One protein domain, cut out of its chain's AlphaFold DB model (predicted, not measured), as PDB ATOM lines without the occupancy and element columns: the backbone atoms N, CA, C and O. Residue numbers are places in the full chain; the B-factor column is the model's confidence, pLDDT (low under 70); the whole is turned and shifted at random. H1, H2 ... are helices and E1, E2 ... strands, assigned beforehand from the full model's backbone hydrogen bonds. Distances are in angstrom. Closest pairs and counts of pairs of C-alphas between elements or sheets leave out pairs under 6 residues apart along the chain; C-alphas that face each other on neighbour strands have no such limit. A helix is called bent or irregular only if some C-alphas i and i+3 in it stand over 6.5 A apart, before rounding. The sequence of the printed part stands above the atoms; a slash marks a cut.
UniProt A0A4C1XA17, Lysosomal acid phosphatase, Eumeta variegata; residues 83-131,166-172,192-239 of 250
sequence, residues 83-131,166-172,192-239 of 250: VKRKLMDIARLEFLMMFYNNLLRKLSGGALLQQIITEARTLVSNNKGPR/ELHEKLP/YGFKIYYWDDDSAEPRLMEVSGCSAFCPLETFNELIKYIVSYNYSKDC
ATOM      1  N   VAL A  83      15.114  29.633 100.966       84.88
ATOM      2  CA  VAL A  83      16.019  29.690 102.125       84.88
ATOM      3  C   VAL A  83      17.458  29.324 101.785       84.88
ATOM      4  O   VAL A  83      18.344  29.632 102.574       84.88
ATOM      5  N   LYS A  84      17.718  28.748 100.601       70.56
ATOM      6  CA  LYS A  84      19.044  28.287 100.162       70.56
ATOM      7  C   LYS A  84      20.107  29.355 100.378       70.56
ATOM      8  O   LYS A  84      21.145  29.059 100.944       70.56
ATOM      9  N   ARG A  85      19.830  30.610 100.008       73.00
ATOM     10  CA  ARG A  85      20.770  31.719 100.228       73.00
ATOM     11  C   ARG A  85      21.119  31.901 101.711       73.00
ATOM     12  O   ARG A  85      22.294  31.929 102.037       73.00
ATOM     13  N   LYS A  86      20.113  31.942 102.592       80.44
ATOM     14  CA  LYS A  86      20.319  32.081 104.045       80.44
ATOM     15  C   LYS A  86      21.091  30.891 104.624       80.44
ATOM     16  O   LYS A  86      21.974  31.091 105.446       80.44
ATOM     17  N   LEU A  87      20.790  29.673 104.170       77.88
ATOM     18  CA  LEU A  87      21.516  28.467 104.579       77.88
ATOM     19  C   LEU A  87      22.986  28.516 104.139       77.88
ATOM     20  O   LEU A  87      23.868  28.208 104.931       77.88
ATOM     21  N   MET A  88      23.260  28.973 102.914       73.88
ATOM     22  CA  MET A  88      24.634  29.151 102.431       73.88
ATOM     23  C   MET A  88      25.387  30.240 103.203       73.88
ATOM     24  O   MET A  88      26.591  30.113 103.396       73.88
ATOM     25  N   ASP A  89      24.712  31.297 103.659       79.44
ATOM     26  CA  ASP A  89      25.339  32.328 104.494       79.44
ATOM     27  C   ASP A  89      25.725  31.784 105.879       79.44
ATOM     28  O   ASP A  89      26.808  32.092 106.375       79.44
ATOM     29  N   ILE A  90      24.902  30.905 106.465       83.62
ATOM     30  CA  ILE A  90      25.231  30.198 107.715       83.62
ATOM     31  C   ILE A  90      26.414  29.242 107.504       83.62
ATOM     32  O   ILE A  90      27.355  29.267 108.292       83.62
ATOM     33  N   ALA A  91      26.421  28.467 106.415       80.25
ATOM     34  CA  ALA A  91      27.540  27.576 106.087       80.25
ATOM     35  C   ALA A  91      28.856  28.351 105.877       80.25
ATOM     36  O   ALA A  91      29.927  27.918 106.297       80.25
ATOM     37  N   ARG A  92      28.797  29.544 105.271       78.00
ATOM     38  CA  ARG A  92      29.968  30.431 105.161       78.00
ATOM     39  C   ARG A  92      30.457  30.893 106.530       78.00
ATOM     40  O   ARG A  92      31.662  30.905 106.759       78.00
ATOM     41  N   LEU A  93      29.543  31.271 107.423       83.81
ATOM     42  CA  LEU A  93      29.893  31.695 108.777       83.81
ATOM     43  C   LEU A  93      30.553  30.560 109.571       83.81
ATOM     44  O   LEU A  93      31.558  30.796 110.234       83.81
ATOM     45  N   GLU A  94      30.040  29.337 109.450       84.94
ATOM     46  CA  GLU A  94      30.638  28.143 110.052       84.94
ATOM     47  C   GLU A  94      32.096  27.963 109.605       84.94
ATOM     48  O   GLU A  94      32.989  27.822 110.438       84.94
ATOM     49  N   PHE A  95      32.366  28.057 108.301       83.25
ATOM     50  CA  PHE A  95      33.726  27.949 107.772       83.25
ATOM     51  C   PHE A  95      34.645  29.071 108.267       83.25
ATOM     52  O   PHE A  95      35.793  28.813 108.631       83.25
ATOM     53  N   LEU A  96      34.143  30.306 108.350       83.12
ATOM     54  CA  LEU A  96      34.902  31.419 108.925       83.12
ATOM     55  C   LEU A  96      35.229  31.185 110.404       83.12
ATOM     56  O   LEU A  96      36.326  31.520 110.847       83.12
ATOM     57  N   MET A  97      34.307  30.586 111.160       87.50
ATOM     58  CA  MET A  97      34.530  30.224 112.558       87.50
ATOM     59  C   MET A  97      35.557  29.099 112.703       87.50
ATOM     60  O   MET A  97      36.443  29.208 113.550       87.50
ATOM     61  N   MET A  98      35.486  28.059 111.864       87.00
ATOM     62  CA  MET A  98      36.415  26.920 111.897       87.00
ATOM     63  C   MET A  98      37.876  27.327 111.687       87.00
ATOM     64  O   MET A  98      38.759  26.632 112.175       87.00
ATOM     65  N   PHE A  99      38.144  28.439 110.994       89.19
ATOM     66  CA  PHE A  99      39.503  28.881 110.647       89.19
ATOM     67  C   PHE A  99      39.825  30.305 111.133       89.19
ATOM     68  O   PHE A  99      40.728  30.964 110.616       89.19
ATOM     69  N   TYR A 100      39.098  30.795 112.139       87.50
ATOM     70  CA  TYR A 100      39.126  32.204 112.544       87.50
ATOM     71  C   TYR A 100      40.521  32.701 112.973       87.50
ATOM     72  O   TYR A 100      41.029  33.717 112.489       87.50
ATOM     73  N   ASN A 101      41.192  31.969 113.862       90.38
ATOM     74  CA  ASN A 101      42.491  32.358 114.420       90.38
ATOM     75  C   ASN A 101      43.621  31.415 113.970       90.38
ATOM     76  O   ASN A 101      43.377  30.383 113.343       90.38
ATOM     77  N   ASN A 102      44.870  31.783 114.272       91.31
ATOM     78  CA  ASN A 102      46.042  31.001 113.861       91.31
ATOM     79  C   ASN A 102      46.054  29.595 114.473       91.31
ATOM     80  O   ASN A 102      46.456  28.660 113.794       91.31
ATOM     81  N   LEU A 103      45.576  29.429 115.713       91.31
ATOM     82  CA  LEU A 103      45.489  28.117 116.359       91.31
ATOM     83  C   LEU A 103      44.544  27.192 115.586       91.31
ATOM     84  O   LEU A 103      44.916  26.074 115.254       91.31
ATOM     85  N   LEU A 104      43.350  27.672 115.244       91.94
ATOM     86  CA  LEU A 104      42.375  26.898 114.485       91.94
ATOM     87  C   LEU A 104      42.884  26.567 113.077       91.94
ATOM     88  O   LEU A 104      42.862  25.409 112.676       91.94
ATOM     89  N   ARG A 105      43.459  27.543 112.362       91.75
ATOM     90  CA  ARG A 105      44.105  27.296 111.058       91.75
ATOM     91  C   ARG A 105      45.213  26.248 111.157       91.75
ATOM     92  O   ARG A 105      45.312  25.374 110.294       91.75
ATOM     93  N   LYS A 106      45.997  26.296 112.236       93.19
ATOM     94  CA  LYS A 106      47.059  25.333 112.517       93.19
ATOM     95  C   LYS A 106      46.541  23.923 112.751       93.19
ATOM     96  O   LYS A 106      47.069  22.982 112.160       93.19
ATOM     97  N   LEU A 107      45.483  23.786 113.541       91.38
ATOM     98  CA  LEU A 107      44.864  22.494 113.830       91.38
ATOM     99  C   LEU A 107      44.044  21.944 112.650       91.38
ATOM    100  O   LEU A 107      43.895  20.738 112.518       91.38
ATOM    101  N   SER A 108      43.526  22.787 111.758       90.81
ATOM    102  CA  SER A 108      42.713  22.308 110.633       90.81
ATOM    103  C   SER A 108      43.509  22.013 109.361       90.81
ATOM    104  O   SER A 108      43.260  21.007 108.700       90.81
ATOM    105  N   GLY A 109      44.434  22.901 108.982       90.38
ATOM    106  CA  GLY A 109      45.170  22.823 107.712       90.38
ATOM    107  C   GLY A 109      46.690  22.774 107.867       90.38
ATOM    108  O   GLY A 109      47.387  22.389 106.929       90.38
ATOM    109  N   GLY A 110      47.213  23.121 109.047       92.88
ATOM    110  CA  GLY A 110      48.647  23.274 109.290       92.88
ATOM    111  C   GLY A 110      49.467  22.001 109.088       92.88
ATOM    112  O   GLY A 110      50.584  22.080 108.584       92.88
ATOM    113  N   ALA A 111      48.921  20.831 109.435       92.06
ATOM    114  CA  ALA A 111      49.607  19.550 109.246       92.06
ATOM    115  C   ALA A 111      49.726  19.164 107.762       92.06
ATOM    116  O   ALA A 111      50.783  18.726 107.312       92.06
ATOM    117  N   LEU A 112      48.663  19.372 106.976       92.06
ATOM    118  CA  LEU A 112      48.695  19.123 105.532       92.06
ATOM    119  C   LEU A 112      49.621  20.117 104.821       92.06
ATOM    120  O   LEU A 112      50.380  19.737 103.932       92.06
ATOM    121  N   LEU A 113      49.617  21.379 105.256       93.12
ATOM    122  CA  LEU A 113      50.529  22.392 104.739       93.12
ATOM    123  C   LEU A 113      51.998  22.043 105.038       93.12
ATOM    124  O   LEU A 113      52.842  22.152 104.150       93.12
ATOM    125  N   GLN A 114      52.295  21.533 106.241       93.88
ATOM    126  CA  GLN A 114      53.625  21.018 106.586       93.88
ATOM    127  C   GLN A 114      54.065  19.890 105.644       93.88
ATOM    128  O   GLN A 114      55.223  19.864 105.222       93.88
ATOM    129  N   GLN A 115      53.164  18.962 105.301       92.44
ATOM    130  CA  GLN A 115      53.469  17.871 104.369       92.44
ATOM    131  C   GLN A 115      53.845  18.406 102.982       92.44
ATOM    132  O   GLN A 115      54.902  18.044 102.468       92.44
ATOM    133  N   ILE A 116      53.050  19.328 102.430       94.12
ATOM    134  CA  ILE A 116      53.306  19.960 101.122       94.12
ATOM    135  C   ILE A 116      54.679  20.650 101.099       94.12
ATOM    136  O   ILE A 116      55.453  20.490 100.156       94.12
ATOM    137  N   ILE A 117      55.016  21.392 102.156       93.88
ATOM    138  CA  ILE A 117      56.304  22.099 102.264       93.88
ATOM    139  C   ILE A 117      57.467  21.120 102.386       93.88
ATOM    140  O   ILE A 117      58.525  21.337 101.795       93.88
ATOM    141  N   THR A 118      57.284  20.048 103.157       92.69
ATOM    142  CA  THR A 118      58.308  19.013 103.328       92.69
ATOM    143  C   THR A 118      58.598  18.341 101.990       92.69
ATOM    144  O   THR A 118      59.759  18.254 101.603       92.69
ATOM    145  N   GLU A 119      57.558  17.964 101.244       92.12
ATOM    146  CA  GLU A 119      57.679  17.393  99.898       92.12
ATOM    147  C   GLU A 119      58.406  18.346  98.944       92.12
ATOM    148  O   GLU A 119      59.392  17.956  98.317       92.12
ATOM    149  N   ALA A 120      58.009  19.620  98.905       92.94
ATOM    150  CA  ALA A 120      58.673  20.621  98.073       92.94
ATOM    151  C   ALA A 120      60.160  20.781  98.424       92.94
ATOM    152  O   ALA A 120      61.007  20.783  97.534       92.94
ATOM    153  N   ARG A 121      60.507  20.846  99.716       91.62
ATOM    154  CA  ARG A 121      61.909  20.926 100.158       91.62
ATOM    155  C   ARG A 121      62.707  19.685  99.764       91.62
ATOM    156  O   ARG A 121      63.842  19.826  99.319       91.62
ATOM    157  N   THR A 122      62.125  18.490  99.888       91.06
ATOM    158  CA  THR A 122      62.797  17.247  99.473       91.06
ATOM    159  C   THR A 122      63.030  17.181  97.965       91.06
ATOM    160  O   THR A 122      64.080  16.703  97.535       91.06
ATOM    161  N   LEU A 123      62.097  17.710  97.164       90.31
ATOM    162  CA  LEU A 123      62.256  17.824  95.714       90.31
ATOM    163  C   LEU A 123      63.389  18.791  95.362       90.31
ATOM    164  O   LEU A 123      64.242  18.439  94.554       90.31
ATOM    165  N   VAL A 124      63.454  19.954  96.019       90.12
ATOM    166  CA  VAL A 124      64.536  20.933  95.813       90.12
ATOM    167  C   VAL A 124      65.901  20.365  96.206       90.12
ATOM    168  O   VAL A 124      66.876  20.571  95.491       90.12
ATOM    169  N   SER A 125      65.997  19.642  97.327       88.44
ATOM    170  CA  SER A 125      67.294  19.166  97.824       88.44
ATOM    171  C   SER A 125      67.815  17.937  97.080       88.44
ATOM    172  O   SER A 125      69.015  17.823  96.844       88.44
ATOM    173  N   ASN A 126      66.931  16.994  96.745       85.06
ATOM    174  CA  ASN A 126      67.332  15.669  96.269       85.06
ATOM    175  C   ASN A 126      66.994  15.429  94.795       85.06
ATOM    176  O   ASN A 126      67.383  14.386  94.268       85.06
ATOM    177  N   ASN A 127      66.241  16.335  94.158       81.00
ATOM    178  CA  ASN A 127      65.672  16.179  92.814       81.00
ATOM    179  C   ASN A 127      65.010  14.802  92.603       81.00
ATOM    180  O   ASN A 127      65.105  14.180  91.544       81.00
ATOM    181  N   LYS A 128      64.405  14.277  93.674       78.56
ATOM    182  CA  LYS A 128      63.809  12.944  93.740       78.56
ATOM    183  C   LYS A 128      62.456  13.045  94.411       78.56
ATOM    184  O   LYS A 128      62.360  13.495  95.550       78.56
ATOM    185  N   GLY A 129      61.435  12.580  93.709       79.19
ATOM    186  CA  GLY A 129      60.067  12.541  94.189       79.19
ATOM    187  C   GLY A 129      59.073  12.600  93.033       79.19
ATOM    188  O   GLY A 129      59.474  12.695  91.871       79.19
ATOM    189  N   PRO A 130      57.777  12.517  93.350       83.94
ATOM    190  CA  PRO A 130      56.721  12.504  92.353       83.94
ATOM    191  C   PRO A 130      56.579  13.860  91.659       83.94
ATOM    192  O   PRO A 130      56.629  14.904  92.310       83.94
ATOM    193  N   ARG A 131      56.334  13.852  90.342       86.00
ATOM    194  CA  ARG A 131      56.048  15.086  89.580       86.00
ATOM    195  C   ARG A 131      54.679  15.680  89.914       86.00
ATOM    196  O   ARG A 131      54.505  16.891  89.851       86.00
ATOM    197  N   GLU A 166      51.909  24.701  92.726       95.12
ATOM    198  CA  GLU A 166      52.952  24.509  91.723       95.12
ATOM    199  C   GLU A 166      54.291  24.992  92.289       95.12
ATOM    200  O   GLU A 166      54.422  26.159  92.667       95.12
ATOM    201  N   LEU A 167      55.289  24.109  92.336       94.62
ATOM    202  CA  LEU A 167      56.665  24.454  92.690       94.62
ATOM    203  C   LEU A 167      57.419  24.871  91.422       94.62
ATOM    204  O   LEU A 167      57.585  24.071  90.505       94.62
ATOM    205  N   HIS A 168      57.865  26.123  91.373       93.00
ATOM    206  CA  HIS A 168      58.559  26.708  90.226       93.00
ATOM    207  C   HIS A 168      60.006  27.031  90.584       93.00
ATOM    208  O   HIS A 168      60.278  27.523  91.679       93.00
ATOM    209  N   GLU A 169      60.906  26.823  89.627       90.75
ATOM    210  CA  GLU A 169      62.272  27.341  89.663       90.75
ATOM    211  C   GLU A 169      62.349  28.638  88.851       90.75
ATOM    212  O   GLU A 169      61.981  28.699  87.676       90.75
ATOM    213  N   LYS A 170      62.831  29.704  89.480       85.31
ATOM    214  CA  LYS A 170      63.106  30.987  88.857       85.31
ATOM    215  C   LYS A 170      64.467  30.903  88.183       85.31
ATOM    216  O   LYS A 170      65.502  31.029  88.836       85.31
ATOM    217  N   LEU A 171      64.447  30.737  86.865       78.25
ATOM    218  CA  LEU A 171      65.657  30.809  86.061       78.25
ATOM    219  C   LEU A 171      66.284  32.208  86.192       78.25
ATOM    220  O   LEU A 171      65.555  33.211  86.167       78.25
ATOM    221  N   PRO A 172      67.615  32.310  86.345       70.75
ATOM    222  CA  PRO A 172      68.283  33.600  86.316       70.75
ATOM    223  C   PRO A 172      67.974  34.295  84.985       70.75
ATOM    224  O   PRO A 172      67.954  33.661  83.929       70.75
ATOM    225  N   TYR A 192      63.656  28.739  94.104       92.19
ATOM    226  CA  TYR A 192      62.395  28.000  94.187       92.19
ATOM    227  C   TYR A 192      61.288  28.748  94.937       92.19
ATOM    228  O   TYR A 192      61.511  29.385  95.972       92.19
ATOM    229  N   GLY A 193      60.058  28.621  94.446       93.56
ATOM    230  CA  GLY A 193      58.880  29.214  95.069       93.56
ATOM    231  C   GLY A 193      57.575  28.606  94.584       93.56
ATOM    232  O   GLY A 193      57.528  27.899  93.578       93.56
ATOM    233  N   PHE A 194      56.504  28.883  95.317       95.06
ATOM    234  CA  PHE A 194      55.167  28.417  94.991       95.06
ATOM    235  C   PHE A 194      54.406  29.423  94.133       95.06
ATOM    236  O   PHE A 194      54.422  30.627  94.396       95.06
ATOM    237  N   LYS A 195      53.659  28.901  93.164       94.69
ATOM    238  CA  LYS A 195      52.468  29.550  92.612       94.69
ATOM    239  C   LYS A 195      51.261  28.720  93.023       94.69
ATOM    240  O   LYS A 195      51.246  27.509  92.804       94.69
ATOM    241  N   ILE A 196      50.275  29.356  93.644       94.12
ATOM    242  CA  ILE A 196      49.087  28.668  94.156       94.12
ATOM    243  C   ILE A 196      47.906  29.020  93.262       94.12
ATOM    244  O   ILE A 196      47.656  30.196  93.020       94.12
ATOM    245  N   TYR A 197      47.166  28.021  92.790       93.00
ATOM    246  CA  TYR A 197      45.979  28.238  91.969       93.00
ATOM    247  C   TYR A 197      44.751  27.600  92.598       93.00
ATOM    248  O   TYR A 197      44.824  26.512  93.164       93.00
ATOM    249  N   TYR A 198      43.610  28.259  92.459       90.31
ATOM    250  CA  TYR A 198      42.316  27.754  92.881       90.31
ATOM    251  C   TYR A 198      41.440  27.493  91.659       90.31
ATOM    252  O   TYR A 198      41.154  28.403  90.877       90.31
ATOM    253  N   TRP A 199      41.012  26.246  91.516       88.50
ATOM    254  CA  TRP A 199      40.092  25.807  90.479       88.50
ATOM    255  C   TRP A 199      38.697  25.679  91.083       88.50
ATOM    256  O   TRP A 199      38.506  24.884  92.004       88.50
ATOM    257  N   ASP A 200      37.742  26.474  90.604       80.62
ATOM    258  CA  ASP A 200      36.325  26.292  90.925       80.62
ATOM    259  C   ASP A 200      35.634  25.390  89.894       80.62
ATOM    260  O   ASP A 200      36.162  25.126  88.818       80.62
ATOM    261  N   ASP A 201      34.463  24.874  90.260       69.12
ATOM    262  CA  ASP A 201      33.692  23.937  89.439       69.12
ATOM    263  C   ASP A 201      33.371  24.519  88.042       69.12
ATOM    264  O   ASP A 201      33.511  23.849  87.020       69.12
ATOM    265  N   ASP A 202      33.029  25.805  87.987       67.56
ATOM    266  CA  ASP A 202      32.473  26.436  86.789       67.56
ATOM    267  C   ASP A 202      33.528  26.949  85.784       67.56
ATOM    268  O   ASP A 202      33.158  27.493  84.738       67.56
ATOM    269  N   SER A 203      34.833  26.811  86.063       74.06
ATOM    270  CA  SER A 203      35.894  27.380  85.213       74.06
ATOM    271  C   SER A 203      36.712  26.331  84.464       74.06
ATOM    272  O   SER A 203      37.142  25.319  85.009       74.06
ATOM    273  N   ALA A 204      37.034  26.633  83.204       79.00
ATOM    274  CA  ALA A 204      37.941  25.821  82.389       79.00
ATOM    275  C   ALA A 204      39.428  25.997  82.757       79.00
ATOM    276  O   ALA A 204      40.248  25.168  82.372       79.00
ATOM    277  N   GLU A 205      39.781  27.063  83.483       86.75
ATOM    278  CA  GLU A 205      41.144  27.343  83.942       86.75
ATOM    279  C   GLU A 205      41.147  27.779  85.412       86.75
ATOM    280  O   GLU A 205      40.223  28.472  85.850       86.75
ATOM    281  N   PRO A 206      42.182  27.414  86.189       91.62
ATOM    282  CA  PRO A 206      42.264  27.790  87.588       91.62
ATOM    283  C   PRO A 206      42.763  29.231  87.748       91.62
ATOM    284  O   PRO A 206      43.628  29.708  87.009       91.62
ATOM    285  N   ARG A 207      42.262  29.922  88.772       90.38
ATOM    286  CA  ARG A 207      42.671  31.292  89.106       90.38
ATOM    287  C   ARG A 207      43.938  31.293  89.944       90.38
ATOM    288  O   ARG A 207      44.031  30.549  90.915       90.38
ATOM    289  N   LEU A 208      44.886  32.162  89.606       91.62
ATOM    290  CA  LEU A 208      46.067  32.394  90.433       91.62
ATOM    291  C   LEU A 208      45.664  33.078  91.744       91.62
ATOM    292  O   LEU A 208      44.921  34.059  91.734       91.62
ATOM    293  N   MET A 209      46.163  32.546  92.854       90.00
ATOM    294  CA  MET A 209      45.917  33.046  94.199       90.00
ATOM    295  C   MET A 209      47.186  33.685  94.756       90.00
ATOM    296  O   MET A 209      48.292  33.186  94.546       90.00
ATOM    297  N   GLU A 210      47.015  34.765  95.515       87.44
ATOM    298  CA  GLU A 210      48.111  35.409  96.232       87.44
ATOM    299  C   GLU A 210      48.148  34.941  97.688       87.44
ATOM    300  O   GLU A 210      47.130  34.827  98.379       87.44
ATOM    301  N   VAL A 211      49.361  34.659  98.155       88.88
ATOM    302  CA  VAL A 211      49.627  34.408  99.570       88.88
ATOM    303  C   VAL A 211      49.662  35.756 100.275       88.88
ATOM    304  O   VAL A 211      50.324  36.680  99.807       88.88
ATOM    305  N   SER A 212      48.984  35.876 101.415       83.38
ATOM    306  CA  SER A 212      48.981  37.098 102.228       83.38
ATOM    307  C   SER A 212      50.404  37.588 102.500       83.38
ATOM    308  O   SER A 212      51.158  36.917 103.200       83.38
ATOM    309  N   GLY A 213      50.771  38.764 101.986       85.50
ATOM    310  CA  GLY A 213      52.117  39.319 102.176       85.50
ATOM    311  C   GLY A 213      53.191  38.739 101.246       85.50
ATOM    312  O   GLY A 213      54.376  38.940 101.501       85.50
ATOM    313  N   CYS A 214      52.797  38.051 100.175       89.56
ATOM    314  CA  CYS A 214      53.684  37.556  99.126       89.56
ATOM    315  C   CYS A 214      53.198  37.993  97.737       89.56
ATOM    316  O   CYS A 214      52.070  38.449  97.577       89.56
ATOM    317  N   SER A 215      54.048  37.836  96.721       87.12
ATOM    318  CA  SER A 215      53.640  38.032  95.325       87.12
ATOM    319  C   SER A 215      53.059  36.749  94.722       87.12
ATOM    320  O   SER A 215      53.176  35.674  95.311       87.12
ATOM    321  N   ALA A 216      52.499  36.848  93.514       89.00
ATOM    322  CA  ALA A 216      52.012  35.721  92.712       89.00
ATOM    323  C   ALA A 216      52.975  34.514  92.643       89.00
ATOM    324  O   ALA A 216      52.535  33.367  92.608       89.00
ATOM    325  N   PHE A 217      54.287  34.768  92.626       92.56
ATOM    326  CA  PHE A 217      55.311  33.768  92.921       92.56
ATOM    327  C   PHE A 217      55.824  34.012  94.339       92.56
ATOM    328  O   PHE A 217      56.387  35.074  94.621       92.56
ATOM    329  N   CYS A 218      55.648  33.041  95.227       93.06
ATOM    330  CA  CYS A 218      56.074  33.160  96.611       93.06
ATOM    331  C   CYS A 218      57.323  32.308  96.864       93.06
ATOM    332  O   CYS A 218      57.206  31.080  96.877       93.06
ATOM    333  N   PRO A 219      58.515  32.913  97.053       94.06
ATOM    334  CA  PRO A 219      59.732  32.163  97.361       94.06
ATOM    335  C   PRO A 219      59.516  31.243  98.562       94.06
ATOM    336  O   PRO A 219      58.856  31.644  99.521       94.06
ATOM    337  N   LEU A 220      60.081  30.031  98.530       92.88
ATOM    338  CA  LEU A 220      59.839  29.031  99.579       92.88
ATOM    339  C   LEU A 220      60.152  29.566 100.980       92.88
ATOM    340  O   LEU A 220      59.383  29.334 101.907       92.88
ATOM    341  N   GLU A 221      61.249  30.305 101.136       91.31
ATOM    342  CA  GLU A 221      61.641  30.852 102.437       91.31
ATOM    343  C   GLU A 221      60.659  31.914 102.938       91.31
ATOM    344  O   GLU A 221      60.194  31.854 104.075       91.31
ATOM    345  N   THR A 222      60.250  32.826 102.053       93.31
ATOM    346  CA  THR A 222      59.212  33.817 102.354       93.31
ATOM    347  C   THR A 222      57.893  33.141 102.710       93.31
ATOM    348  O   THR A 222      57.253  33.520 103.687       93.31
ATOM    349  N   PHE A 223      57.503  32.106 101.961       93.81
ATOM    350  CA  PHE A 223      56.293  31.340 102.227       93.81
ATOM    351  C   PHE A 223      56.318  30.735 103.632       93.81
ATOM    352  O   PHE A 223      55.368  30.943 104.381       93.81
ATOM    353  N   ASN A 224      57.416  30.069 104.011       93.00
ATOM    354  CA  ASN A 224      57.590  29.454 105.333       93.00
ATOM    355  C   ASN A 224      57.489  30.473 106.472       93.00
ATOM    356  O   ASN A 224      56.834  30.203 107.482       93.00
ATOM    357  N   GLU A 225      58.092  31.650 106.305       93.81
ATOM    358  CA  GLU A 225      58.022  32.718 107.304       93.81
ATOM    359  C   GLU A 225      56.603  33.270 107.480       93.81
ATOM    360  O   GLU A 225      56.168  33.498 108.613       93.81
ATOM    361  N   LEU A 226      55.856  33.443 106.385       93.06
ATOM    362  CA  LEU A 226      54.489  33.976 106.419       93.06
ATOM    363  C   LEU A 226      53.514  33.047 107.157       93.06
ATOM    364  O   LEU A 226      52.605  33.513 107.845       93.06
ATOM    365  N   ILE A 227      53.719  31.735 107.062       92.75
ATOM    366  CA  ILE A 227      52.822  30.720 107.637       92.75
ATOM    367  C   ILE A 227      53.345  30.101 108.939       92.75
ATOM    368  O   ILE A 227      52.739  29.158 109.448       92.75
ATOM    369  N   LYS A 228      54.451  30.591 109.511       93.25
ATOM    370  CA  LYS A 228      55.133  29.937 110.647       93.25
ATOM    371  C   LYS A 228      54.262  29.693 111.884       93.25
ATOM    372  O   LYS A 228      54.507  28.756 112.636       93.25
ATOM    373  N   TYR A 229      53.234  30.517 112.089       92.62
ATOM    374  CA  TYR A 229      52.275  30.375 113.194       92.62
ATOM    375  C   TYR A 229      51.068  29.489 112.857       92.62
ATOM    376  O   TYR A 229      50.245  29.218 113.729       92.62
ATOM    377  N   ILE A 230      50.949  29.075 111.598       93.12
ATOM    378  CA  ILE A 230      49.860  28.261 111.056       93.12
ATOM    379  C   ILE A 230      50.350  26.840 110.764       93.12
ATOM    380  O   ILE A 230      49.580  25.895 110.810       93.12
ATOM    381  N   VAL A 231      51.630  26.640 110.484       93.56
ATOM    382  CA  VAL A 231      52.179  25.305 110.236       93.56
ATOM    383  C   VAL A 231      52.238  24.479 111.525       93.56
ATOM    384  O   VAL A 231      52.621  24.977 112.587       93.56
ATOM    385  N   SER A 232      51.869  23.197 111.433       93.12
ATOM    386  CA  SER A 232      51.972  22.232 112.533       93.12
ATOM    387  C   SER A 232      53.109  21.246 112.264       93.12
ATOM    388  O   SER A 232      53.023  20.413 111.365       93.12
ATOM    389  N   TYR A 233      54.179  21.345 113.055       91.31
ATOM    390  CA  TYR A 233      55.337  20.445 112.975       91.31
ATOM    391  C   TYR A 233      55.135  19.149 113.768       91.31
ATOM    392  O   TYR A 233      55.704  18.116 113.426       91.31
ATOM    393  N   ASN A 234      54.338  19.202 114.838       90.50
ATOM    394  CA  ASN A 234      53.971  18.041 115.639       90.50
ATOM    395  C   ASN A 234      52.502  18.167 116.043       90.50
ATOM    396  O   ASN A 234      52.173  18.747 117.078       90.50
ATOM    397  N   TYR A 235      51.638  17.609 115.200       87.06
ATOM    398  CA  TYR A 235      50.193  17.713 115.352       87.06
ATOM    399  C   TYR A 235      49.690  17.136 116.677       87.06
ATOM    400  O   TYR A 235      48.876  17.763 117.347       87.06
ATOM    401  N   SER A 236      50.226  15.989 117.107       87.81
ATOM    402  CA  SER A 236      49.843  15.364 118.376       87.81
ATOM    403  C   SER A 236      50.120  16.282 119.563       87.81
ATOM    404  O   SER A 236      49.245  16.457 120.404       87.81
ATOM    405  N   LYS A 237      51.299  16.918 119.584       89.81
ATOM    406  CA  LYS A 237      51.671  17.882 120.625       89.81
ATOM    407  C   LYS A 237      50.819  19.149 120.563       89.81
ATOM    408  O   LYS A 237      50.437  19.687 121.594       89.81
ATOM    409  N   ASP A 238      50.513  19.631 119.361       88.69
ATOM    410  CA  ASP A 238      49.666  20.813 119.172       88.69
ATOM    411  C   ASP A 238      48.213  20.579 119.638       88.69
ATOM    412  O   ASP A 238      47.528  21.536 119.998       88.69
ATOM    413  N   CYS A 239      47.754  19.323 119.654       87.69
ATOM    414  CA  CYS A 239      46.444  18.911 120.163       87.69
ATOM    415  C   CYS A 239      46.421  18.585 121.668       87.69
ATOM    416  O   CYS A 239      45.352  18.263 122.192       87.69
TER     417      CYS A 239
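Overview. This is residues 83 to 131, 166 to 172 and 192 to 239 of the 250 residues of the protein "Lysosomal acid phosphatase" of Eumeta variegata (UniProt A0A4C1XA17). A loose body of a kinked helix, H2, beside a small three-stranded sheet has a helical arm, residues 83 to 97, sticking out. The short helix H3 lies near H2 at the sheet, and the tiny H4 sits by H2's kink. The 104 printed residues hold four named helices and three named strands in the order H1 H2 E1 E2 E3 H3 H4; the sheet, E1 - E2 - E3, is antiparallel. The class is mixed; the whole is loose, with a radius of gyration of the C-alphas of 16.4 A and spans of 53 by 41 by 27 A.

Along the chain. H1, residues 84 to 98, begins with C-alpha 84 at (19.044, 28.287, 100.162) and is 21.0 A long. H2, residues 102 to 126, is 31.6 A long and irregular, C-alphas 108 and 111 being 7.6 A apart, with a kink of 66 degrees near residue 109. E1 is residues 166 to 169, E2 residues 192 to 199, 22.7 A long, and E3 residues 207 to 209. H3 is residues 220 to 226; H4, residues 235 to 238, ends with C-alpha 238 at (49.666, 20.813, 119.172).

Arrangement. E1 and E2 are antiparallel, with N 166 and O 195 2.9 A apart. E2 and E3 form a hairpin, with N 207 and O 198 2.8 A apart. H2 only grazes the sheet with residues 117 to 124; its closest C-alphas to E1 are those of Ala 120 and Leu 167, 6.9 A. H3 only grazes it too; the closest C-alphas of H3 and E2 are those of Leu 220 and Gly 193, 4.6 A. H2 and H3 are near each other. H1 and H2 only just touch, only at the corner, with 3 pairs of C-alphas within 8 A; the closest are those of Met 98 and Leu 104, 6.5 A. H2 and H4 only just touch, with 3 such pairs, the closest being Ala 111 and Tyr 235, whose C-alphas are 6.4 A apart. Every O i to N i+4 pair is within hydrogen-bond range in H1 and H3, and 19 of 21 are in H2; H4 is too short for such a pair.

Size, cuts and confidence. The farthest C-alphas, those of Val 83 and Pro 172, are 54.7 A apart. Residues 132 to 165 and 173 to 191 are not printed, with C-alpha gaps of 10.1 A and 11.3 A. Of the links printed whole, none is long. Residues 201 to 202 have pLDDT under 70.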